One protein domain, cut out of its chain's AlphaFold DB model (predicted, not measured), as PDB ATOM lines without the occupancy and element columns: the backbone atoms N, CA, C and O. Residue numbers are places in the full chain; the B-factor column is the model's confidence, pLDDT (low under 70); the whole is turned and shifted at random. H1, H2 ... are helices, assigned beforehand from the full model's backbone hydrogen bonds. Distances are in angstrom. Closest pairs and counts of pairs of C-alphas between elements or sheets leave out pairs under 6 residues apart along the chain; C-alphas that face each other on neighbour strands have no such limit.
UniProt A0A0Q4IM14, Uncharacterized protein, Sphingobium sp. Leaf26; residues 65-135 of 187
ATOM      1  N   LYS A  65     165.470 137.171 130.919       95.69
ATOM      2  CA  LYS A  65     165.490 136.692 132.311       95.69
ATOM      3  C   LYS A  65     166.028 135.260 132.382       95.69
ATOM      4  O   LYS A  65     165.324 134.321 132.003       95.69
ATOM      5  N   THR A  66     167.226 135.088 132.932       96.00
ATOM      6  CA  THR A  66     168.002 133.833 132.882       96.00
ATOM      7  C   THR A  66     167.833 132.893 134.079       96.00
ATOM      8  O   THR A  66     168.467 131.846 134.090       96.00
ATOM      9  N   TYR A  67     166.973 133.209 135.054       96.44
ATOM     10  CA  TYR A  67     166.701 132.314 136.191       96.44
ATOM     11  C   TYR A  67     166.246 130.916 135.725       96.44
ATOM     12  O   TYR A  67     165.516 130.806 134.728       96.44
ATOM     13  N   SER A  68     166.659 129.873 136.445       95.00
ATOM     14  CA  SER A  68     166.227 128.483 136.251       95.00
ATOM     15  C   SER A  68     164.983 128.181 137.090       95.00
ATOM     16  O   SER A  68     164.499 129.034 137.832       95.00
ATOM     17  N   HIS A  69     164.407 126.985 136.962       94.62
ATOM     18  CA  HIS A  69     163.199 126.628 137.715       94.62
ATOM     19  C   HIS A  69     163.417 126.634 139.241       94.62
ATOM     20  O   HIS A  69     162.495 126.924 139.997       94.62
ATOM     21  N   ASP A  70     164.628 126.316 139.694       93.62
ATOM     22  CA  ASP A  70     164.995 126.130 141.100       93.62
ATOM     23  C   ASP A  70     166.091 127.096 141.588       93.62
ATOM     24  O   ASP A  70     166.526 126.999 142.735       93.62
ATOM     25  N   GLY A  71     166.526 128.050 140.757       92.88
ATOM     26  CA  GLY A  71     167.613 128.966 141.091       92.88
ATOM     27  C   GLY A  71     167.493 130.343 140.442       92.88
ATOM     28  O   GLY A  71     167.143 130.491 139.272       92.88
ATOM     29  N   GLN A  72     167.848 131.381 141.205       95.50
ATOM     30  CA  GLN A  72     167.993 132.742 140.667       95.50
ATOM     31  C   GLN A  72     169.223 132.847 139.759       95.50
ATOM     32  O   GLN A  72     169.169 133.478 138.703       95.50
ATOM     33  N   VAL A  73     170.316 132.192 140.165       94.25
ATOM     34  CA  VAL A  73     171.528 132.026 139.362       94.25
ATOM     35  C   VAL A  73     171.472 130.651 138.710       94.25
ATOM     36  O   VAL A  73     171.428 129.622 139.386       94.25
ATOM     37  N   SER A  74     171.434 130.657 137.386       91.69
ATOM     38  CA  SER A  74     171.329 129.455 136.571       91.69
ATOM     39  C   SER A  74     172.701 128.984 136.096       91.69
ATOM     40  O   SER A  74     173.578 129.810 135.845       91.69
ATOM     41  N   ASP A  75     172.865 127.676 135.882       90.50
ATOM     42  CA  ASP A  75     174.008 127.136 135.135       90.50
ATOM     43  C   ASP A  75     173.715 127.040 133.619       90.50
ATOM     44  O   ASP A  75     172.635 127.418 133.138       90.50
ATOM     45  N   SER A  76     174.694 126.563 132.840       92.06
ATOM     46  CA  SER A  76     174.600 126.470 131.374       92.06
ATOM     47  C   SER A  76     173.577 125.426 130.882       92.06
ATOM     48  O   SER A  76     173.090 125.526 129.757       92.06
ATOM     49  N   ALA A  77     173.237 124.405 131.682       90.62
ATOM     50  CA  ALA A  77     172.344 123.315 131.264       90.62
ATOM     51  C   ALA A  77     170.854 123.723 131.106       90.62
ATOM     52  O   ALA A  77     170.289 123.536 130.017       90.62
ATOM     53  N   PRO A  78     170.196 124.331 132.110       93.12
ATOM     54  CA  PRO A  78     168.814 124.785 131.993       93.12
ATOM     55  C   PRO A  78     168.662 126.003 131.084       93.12
ATOM     56  O   PRO A  78     167.625 126.139 130.436       93.12
ATOM     57  N   THR A  79     169.682 126.861 130.965       93.56
ATOM     58  CA  THR A  79     169.672 127.982 130.009       93.56
ATOM     59  C   THR A  79     169.709 127.483 128.569       93.56
ATOM     60  O   THR A  79     168.891 127.920 127.758       93.56
ATOM     61  N   ALA A  80     170.568 126.509 128.251       93.56
ATOM     62  CA  ALA A  80     170.571 125.862 126.939       93.56
ATOM     63  C   ALA A  80     169.233 125.166 126.642       93.56
ATOM     64  O   ALA A  80     168.712 125.269 125.530       93.56
ATOM     65  N   THR A  81     168.642 124.506 127.644       93.94
ATOM     66  CA  THR A  81     167.318 123.880 127.515       93.94
ATOM     67  C   THR A  81     166.243 124.920 127.219       93.94
ATOM     68  O   THR A  81     165.493 124.749 126.261       93.94
ATOM     69  N   ALA A  82     166.211 126.033 127.953       95.81
ATOM     70  CA  ALA A  82     165.245 127.104 127.730       95.81
ATOM     71  C   ALA A  82     165.372 127.722 126.331       95.81
ATOM     72  O   ALA A  82     164.364 127.911 125.655       95.81
ATOM     73  N   ILE A  83     166.597 127.976 125.865       95.19
ATOM     74  CA  ILE A  83     166.853 128.555 124.540       95.19
ATOM     75  C   ILE A  83     166.425 127.600 123.417       95.19
ATOM     76  O   ILE A  83     165.852 128.035 122.421       95.19
ATOM     77  N   LEU A  84     166.703 126.301 123.557       94.81
ATOM     78  CA  LEU A  84     166.481 125.332 122.482       94.81
ATOM     79  C   LEU A  84     165.097 124.682 122.507       94.81
ATOM     80  O   LEU A  84     164.664 124.194 121.471       94.81
ATOM     81  N   THR A  85     164.424 124.623 123.652       94.88
ATOM     82  CA  THR A  85     163.120 123.945 123.799       94.88
ATOM     83  C   THR A  85     161.984 124.911 124.131       94.88
ATOM     84  O   THR A  85     160.820 124.544 124.015       94.88
ATOM     85  N   GLY A  86     162.301 126.138 124.557       95.00
ATOM     86  CA  GLY A  86     161.323 127.106 125.055       95.00
ATOM     87  C   GLY A  86     160.867 126.861 126.499       95.00
ATOM     88  O   GLY A  86     160.073 127.642 127.016       95.00
ATOM     89  N   VAL A  87     161.368 125.818 127.171       95.75
ATOM     90  CA  VAL A  87     160.949 125.435 128.528       95.75
ATOM     91  C   VAL A  87     162.115 125.564 129.505       95.75
ATOM     92  O   VAL A  87     163.209 125.050 129.270       95.75
ATOM     93  N   LYS A  88     161.882 126.256 130.625       95.19
ATOM     94  CA  LYS A  88     162.850 126.346 131.725       95.19
ATOM     95  C   LYS A  88     162.855 125.053 132.537       95.19
ATOM     96  O   LYS A  88     161.797 124.508 132.832       95.19
ATOM     97  N   THR A  89     164.042 124.614 132.941       94.69
ATOM     98  CA  THR A  89     164.235 123.426 133.786       94.69
ATOM     99  C   THR A  89     165.145 123.746 134.976       94.69
ATOM    100  O   THR A  89     165.486 124.912 135.202       94.69
ATOM    101  N   ARG A  90     165.469 122.731 135.775       93.19
ATOM    102  CA  ARG A  90     166.290 122.828 136.986       93.19
ATOM    103  C   ARG A  90     167.783 122.922 136.672       93.19
ATOM    104  O   ARG A  90     168.231 122.484 135.612       93.19
ATOM    105  N   ASN A  91     168.561 123.478 137.594       90.75
ATOM    106  CA  ASN A  91     170.020 123.481 137.492       90.75
ATOM    107  C   ASN A  91     170.578 122.051 137.390       90.75
ATOM    108  O   ASN A  91     170.024 121.107 137.948       90.75
ATOM    109  N   GLY A  92     171.652 121.884 136.611       87.06
ATOM    110  CA  GLY A  92     172.278 120.576 136.357       87.06
ATOM    111  C   GLY A  92     171.516 119.674 135.375       87.06
ATOM    112  O   GLY A  92     172.017 118.620 134.978       87.06
ATOM    113  N   VAL A  93     170.335 120.097 134.913       90.00
ATOM    114  CA  VAL A  93     169.446 119.301 134.064       90.00
ATOM    115  C   VAL A  93     169.403 119.846 132.630       90.00
ATOM    116  O   VAL A  93     169.318 121.054 132.405       90.00
ATOM    117  N   ILE A  94     169.460 118.952 131.633       90.81
ATOM    118  CA  ILE A  94     169.458 119.307 130.205       90.81
ATOM    119  C   ILE A  94     168.400 118.532 129.408       90.81
ATOM    120  O   ILE A  94     168.326 117.307 129.480       90.81
ATOM    121  N   GLY A  95     167.606 119.243 128.602       89.44
ATOM    122  CA  GLY A  95     166.690 118.648 127.618       89.44
ATOM    123  C   GLY A  95     165.493 117.888 128.200       89.44
ATOM    124  O   GLY A  95     164.832 117.148 127.467       89.44
ATOM    125  N   ILE A  96     165.213 118.053 129.493       93.62
ATOM    126  CA  ILE A  96     164.058 117.459 130.175       93.62
ATOM    127  C   ILE A  96     163.320 118.515 131.002       93.62
ATOM    128  O   ILE A  96     163.905 119.535 131.382       93.62
ATOM    129  N   GLY A  97     162.032 118.276 131.239       92.25
ATOM    130  CA  GLY A  97     161.142 119.185 131.957       92.25
ATOM    131  C   GLY A  97     161.520 119.413 133.429       92.25
ATOM    132  O   GLY A  97     162.316 118.658 133.998       92.25
ATOM    133  N   PRO A  98     160.968 120.470 134.056       93.06
ATOM    134  CA  PRO A  98     161.275 120.859 135.436       93.06
ATOM    135  C   PRO A  98     160.760 119.869 136.492       93.06
ATOM    136  O   PRO A  98     161.050 120.030 137.681       93.06
ATOM    137  N   GLU A  99     159.988 118.860 136.091       92.94
ATOM    138  CA  GLU A  99     159.461 117.832 136.987       92.94
ATOM    139  C   GLU A  99     160.562 116.893 137.486       92.94
ATOM    140  O   GLU A  99     160.417 116.314 138.559       92.94
ATOM    141  N   VAL A 100     161.663 116.763 136.738       89.06
ATOM    142  CA  VAL A 100     162.725 115.792 137.019       89.06
ATOM    143  C   VAL A 100     163.887 116.455 137.767       89.06
ATOM    144  O   VAL A 100     164.510 117.378 137.233       89.06
ATOM    145  N   PRO A 101     164.211 116.002 138.991       87.56
ATOM    146  CA  PRO A 101     165.409 116.423 139.706       87.56
ATOM    147  C   PRO A 101     166.703 115.971 139.018       87.56
ATOM    148  O   PRO A 101     166.732 115.026 138.225       87.56
ATOM    149  N   GLU A 102     167.809 116.629 139.362       84.38
ATOM    150  CA  GLU A 102     169.136 116.181 138.946       84.38
ATOM    151  C   GLU A 102     169.385 114.729 139.408       84.38
ATOM    152  O   GLU A 102     168.970 114.325 140.492       84.38
ATOM    153  N   ASN A 103     170.080 113.939 138.585       83.88
ATOM    154  CA  ASN A 103     170.431 112.533 138.837       83.88
ATOM    155  C   ASN A 103     169.272 111.506 138.817       83.88
ATOM    156  O   ASN A 103     169.513 110.320 139.047       83.88
ATOM    157  N   GLU A 104     168.047 111.883 138.435       82.19
ATOM    158  CA  GLU A 104     166.926 110.934 138.299       82.19
ATOM    159  C   GLU A 104     166.792 110.322 136.889       82.19
ATOM    160  O   GLU A 104     165.909 110.649 136.090       82.19
ATOM    161  N   CYS A 105     167.666 109.355 136.577       83.12
ATOM    162  CA  CYS A 105     167.717 108.721 135.250       83.12
ATOM    163  C   CYS A 105     166.395 108.075 134.814       83.12
ATOM    164  O   CYS A 105     166.016 108.168 133.643       83.12
ATOM    165  N   ALA A 106     165.737 107.348 135.720       85.56
ATOM    166  CA  ALA A 106     164.574 106.533 135.379       85.56
ATOM    167  C   ALA A 106     163.414 107.404 134.878       85.56
ATOM    168  O   ALA A 106     162.808 107.093 133.853       85.56
ATOM    169  N   VAL A 107     163.183 108.531 135.552       85.94
ATOM    170  CA  VAL A 107     162.089 109.463 135.262       85.94
ATOM    171  C   VAL A 107     162.427 110.364 134.066       85.94
ATOM    172  O   VAL A 107     161.556 110.661 133.250       85.94
ATOM    173  N   SER A 108     163.709 110.702 133.864       86.19
ATOM    174  CA  SER A 108     164.169 111.587 132.774       86.19
ATOM    175  C   SER A 108     163.687 111.201 131.369       86.19
ATOM    176  O   SER A 108     163.466 112.067 130.523       86.19
ATOM    177  N   LYS A 109     163.499 109.903 131.095       86.31
ATOM    178  CA  LYS A 109     163.093 109.418 129.767       86.31
ATOM    179  C   LYS A 109     161.674 109.847 129.400       86.31
ATOM    180  O   LYS A 109     161.423 110.088 128.223       86.31
ATOM    181  N   ALA A 110     160.780 109.940 130.385       89.94
ATOM    182  CA  ALA A 110     159.378 110.290 130.177       89.94
ATOM    183  C   ALA A 110     159.160 111.804 130.005       89.94
ATOM    184  O   ALA A 110     158.175 112.211 129.402       89.94
ATOM    185  N   HIS A 111     160.100 112.630 130.472       91.81
ATOM    186  CA  HIS A 111     159.986 114.094 130.491       91.81
ATOM    187  C   HIS A 111     160.897 114.786 129.467       91.81
ATOM    188  O   HIS A 111     161.318 115.925 129.670       91.81
ATOM    189  N   ARG A 112     161.252 114.106 128.370       91.94
ATOM    190  CA  ARG A 112     162.099 114.691 127.320       91.94
ATOM    191  C   ARG A 112     161.377 115.805 126.580       91.94
ATOM    192  O   ARG A 112     160.250 115.634 126.125       91.94
ATOM    193  N   LEU A 113     162.085 116.910 126.387       91.62
ATOM    194  CA  LEU A 113     161.585 118.060 125.653       91.62
ATOM    195  C   LEU A 113     162.079 118.023 124.200       91.62
ATOM    196  O   LEU A 113     163.273 117.796 123.964       91.62
ATOM    197  N   PRO A 114     161.204 118.258 123.207       92.00
ATOM    198  CA  PRO A 114     161.639 118.413 121.829       92.00
ATOM    199  C   PRO A 114     162.461 119.700 121.692       92.00
ATOM    200  O   PRO A 114     162.061 120.771 122.145       92.00
ATOM    201  N   SER A 115     163.631 119.597 121.064       92.69
ATOM    202  CA  SER A 115     164.476 120.758 120.778       92.69
ATOM    203  C   SER A 115     164.145 121.364 119.418       92.69
ATOM    204  O   SER A 115     163.638 120.688 118.523       92.69
ATOM    205  N   LEU A 116     164.522 122.626 119.225       93.12
ATOM    206  CA  LEU A 116     164.447 123.338 117.952       93.12
ATOM    207  C   LEU A 116     165.148 122.561 116.829       93.12
ATOM    208  O   LEU A 116     164.651 122.512 115.708       93.12
ATOM    209  N   PHE A 117     166.261 121.891 117.141       91.94
ATOM    210  CA  PHE A 117     166.933 120.997 116.200       91.94
ATOM    211  C   PHE A 117     166.078 119.778 115.848       91.94
ATOM    212  O   PHE A 117     166.007 119.418 114.678       91.94
ATOM    213  N   GLY A 118     165.401 119.175 116.829       91.44
ATOM    214  CA  GLY A 118     164.465 118.076 116.592       91.44
ATOM    215  C   GLY A 118     163.307 118.491 115.684       91.44
ATOM    216  O   GLY A 118     162.997 117.787 114.726       91.44
ATOM    217  N   PHE A 119     162.727 119.674 115.914       92.31
ATOM    218  CA  PHE A 119     161.696 120.231 115.034       92.31
ATOM    219  C   PHE A 119     162.218 120.494 113.615       92.31
ATOM    220  O   PHE A 119     161.553 120.136 112.645       92.31
ATOM    221  N   ALA A 120     163.416 121.067 113.479       93.38
ATOM    222  CA  ALA A 120     164.033 121.322 112.179       93.38
ATOM    223  C   ALA A 120     164.311 120.017 111.407       93.38
ATOM    224  O   ALA A 120     163.985 119.912 110.225       93.38
ATOM    225  N   GLN A 121     164.845 118.994 112.078       93.12
ATOM    226  CA  GLN A 121     165.109 117.679 111.481       93.12
ATOM    227  C   GLN A 121     163.824 116.964 111.062       93.12
ATOM    228  O   GLN A 121     163.778 116.391 109.975       93.12
ATOM    229  N   ALA A 122     162.768 117.036 111.877       93.38
ATOM    230  CA  ALA A 122     161.459 116.479 111.533       93.38
ATOM    231  C   ALA A 122     160.853 117.135 110.278       93.38
ATOM    232  O   ALA A 122     160.095 116.499 109.554       93.38
ATOM    233  N   GLN A 123     161.226 118.385 109.988       93.50
ATOM    234  CA  GLN A 123     160.855 119.101 108.764       93.50
ATOM    235  C   GLN A 123     161.846 118.892 107.603       93.50
ATOM    236  O   GLN A 123     161.753 119.574 106.585       93.50
ATOM    237  N   GLY A 124     162.811 117.976 107.737       93.69
ATOM    238  CA  GLY A 124     163.810 117.689 106.704       93.69
ATOM    239  C   GLY A 124     164.882 118.772 106.539       93.69
ATOM    240  O   GLY A 124     165.593 118.785 105.534       93.69
ATOM    241  N   MET A 125     165.017 119.692 107.499       94.00
ATOM    242  CA  MET A 125     166.028 120.747 107.455       94.00
ATOM    243  C   MET A 125     167.391 120.229 107.926       94.00
ATOM    244  O   MET A 125     167.497 119.386 108.817       94.00
ATOM    245  N   ALA A 126     168.460 120.788 107.358       94.56
ATOM    246  CA  ALA A 126     169.810 120.527 107.834       94.56
ATOM    247  C   ALA A 126     170.064 121.249 109.166       94.56
ATOM    248  O   ALA A 126     169.772 122.435 109.314       94.56
ATOM    249  N   THR A 127     170.667 120.542 110.121       93.88
ATOM    250  CA  THR A 127     171.049 121.083 111.434       93.88
ATOM    251  C   THR A 127     172.540 120.907 111.675       93.88
ATOM    252  O   THR A 127     173.094 119.859 111.343       93.88
ATOM    253  N   GLY A 128     173.180 121.886 112.313       92.62
ATOM    254  CA  GLY A 128     174.591 121.819 112.680       92.62
ATOM    255  C   GLY A 128     174.877 122.570 113.974       92.62
ATOM    256  O   GLY A 128     174.158 123.500 114.330       92.62
ATOM    257  N   VAL A 129     175.932 122.150 114.672       91.75
ATOM    258  CA  VAL A 129     176.430 122.800 115.889       91.75
ATOM    259  C   VAL A 129     177.921 123.042 115.715       91.75
ATOM    260  O   VAL A 129     178.662 122.140 115.324       91.75
ATOM    261  N   ILE A 130     178.355 124.264 116.011       93.12
ATOM    262  CA  ILE A 130     179.763 124.659 116.036       93.12
ATOM    263  C   ILE A 130     180.023 125.224 117.427       93.12
ATOM    264  O   ILE A 130     179.287 126.090 117.891       93.12
ATOM    265  N   SER A 131     181.044 124.711 118.106       90.69
ATOM    266  CA  SER A 131     181.424 125.180 119.435       90.69
ATOM    267  C   SER A 131     182.934 125.112 119.610       90.69
ATOM    268  O   SER A 131     183.590 124.229 119.059       90.69
ATOM    269  N   THR A 132     183.471 126.047 120.389       90.62
ATOM    270  CA  THR A 132     184.838 125.987 120.925       90.62
ATOM    271  C   THR A 132     184.917 125.090 122.161       90.62
ATOM    272  O   THR A 132     185.989 124.588 122.492       90.62
ATOM    273  N   ALA A 133     183.787 124.863 122.837       83.69
ATOM    274  CA  ALA A 133     183.681 123.942 123.954       83.69
ATOM    275  C   ALA A 133     183.534 122.495 123.465       83.69
ATOM    276  O   ALA A 133     183.182 122.214 122.315       83.69
ATOM    277  N   ARG A 134     183.767 121.539 124.371       78.31
ATOM    278  CA  ARG A 134     183.483 120.131 124.081       78.31
ATOM    279  C   ARG A 134     181.978 119.956 123.896       78.31
ATOM    280  O   ARG A 134     181.205 120.318 124.776       78.31
ATOM    281  N   ILE A 135     181.587 119.309 122.797       68.00
ATOM    282  CA  ILE A 135     180.180 118.997 122.476       68.00
ATOM    283  C   ILE A 135     179.525 118.149 123.584       68.00
ATOM    284  O   ILE A 135     178.319 118.214 123.790       68.00
TER     285      ILE A 135
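What this domain is: This is residues 65 to 135 of the 187 residues of an uncharacterized protein of Sphingobium sp. Leaf26 (UniProt A0A0Q4IM14). Little regular structure is present: the loops of residues 65 to 75 and 86 to 104 make a body with H1, H2 sits at one side of it, and H3 reaches out along the longest axis. After H3 the last stretch folds back, and its residues 130 to 135 stick out. The printed part has 71 residues, 21 of them in three named helices, H1, H2, H3, with no named strand: all helix. It is only just compact, close to loose, with a radius of gyration of the C-alphas of 12.8 A and spans of 35 by 28 by 23 A.

How they stand to each other: H1, residues 76 to 85, and H3, residues 116 to 122, only just touch, with 3 pairs of C-alphas within 8 A. Their closest C-alphas, of Leu 84 and Leu 116, are 5.4 A apart. They run the same way at a steep tilt of 45 degrees. H2, residues 105 to 108, is apart from both. In H1 and H3 every O i to N i+4 pair is within hydrogen-bond range; H2 is too short for one.

Where its parts are: H1 begins at C-alpha 76 (174.600, 126.470, 131.374) and is 14.0 A long. H3 measures 9.9 A and ends at C-alpha 122 (161.459, 116.479, 111.533).

The domain as a whole: The farthest C-alphas, of Gln 72 and Gly 124, are 37.4 A apart. The printed part has no cut. The link from H1 to H2 is long, 19 residues. Residue 135 is under pLDDT 70.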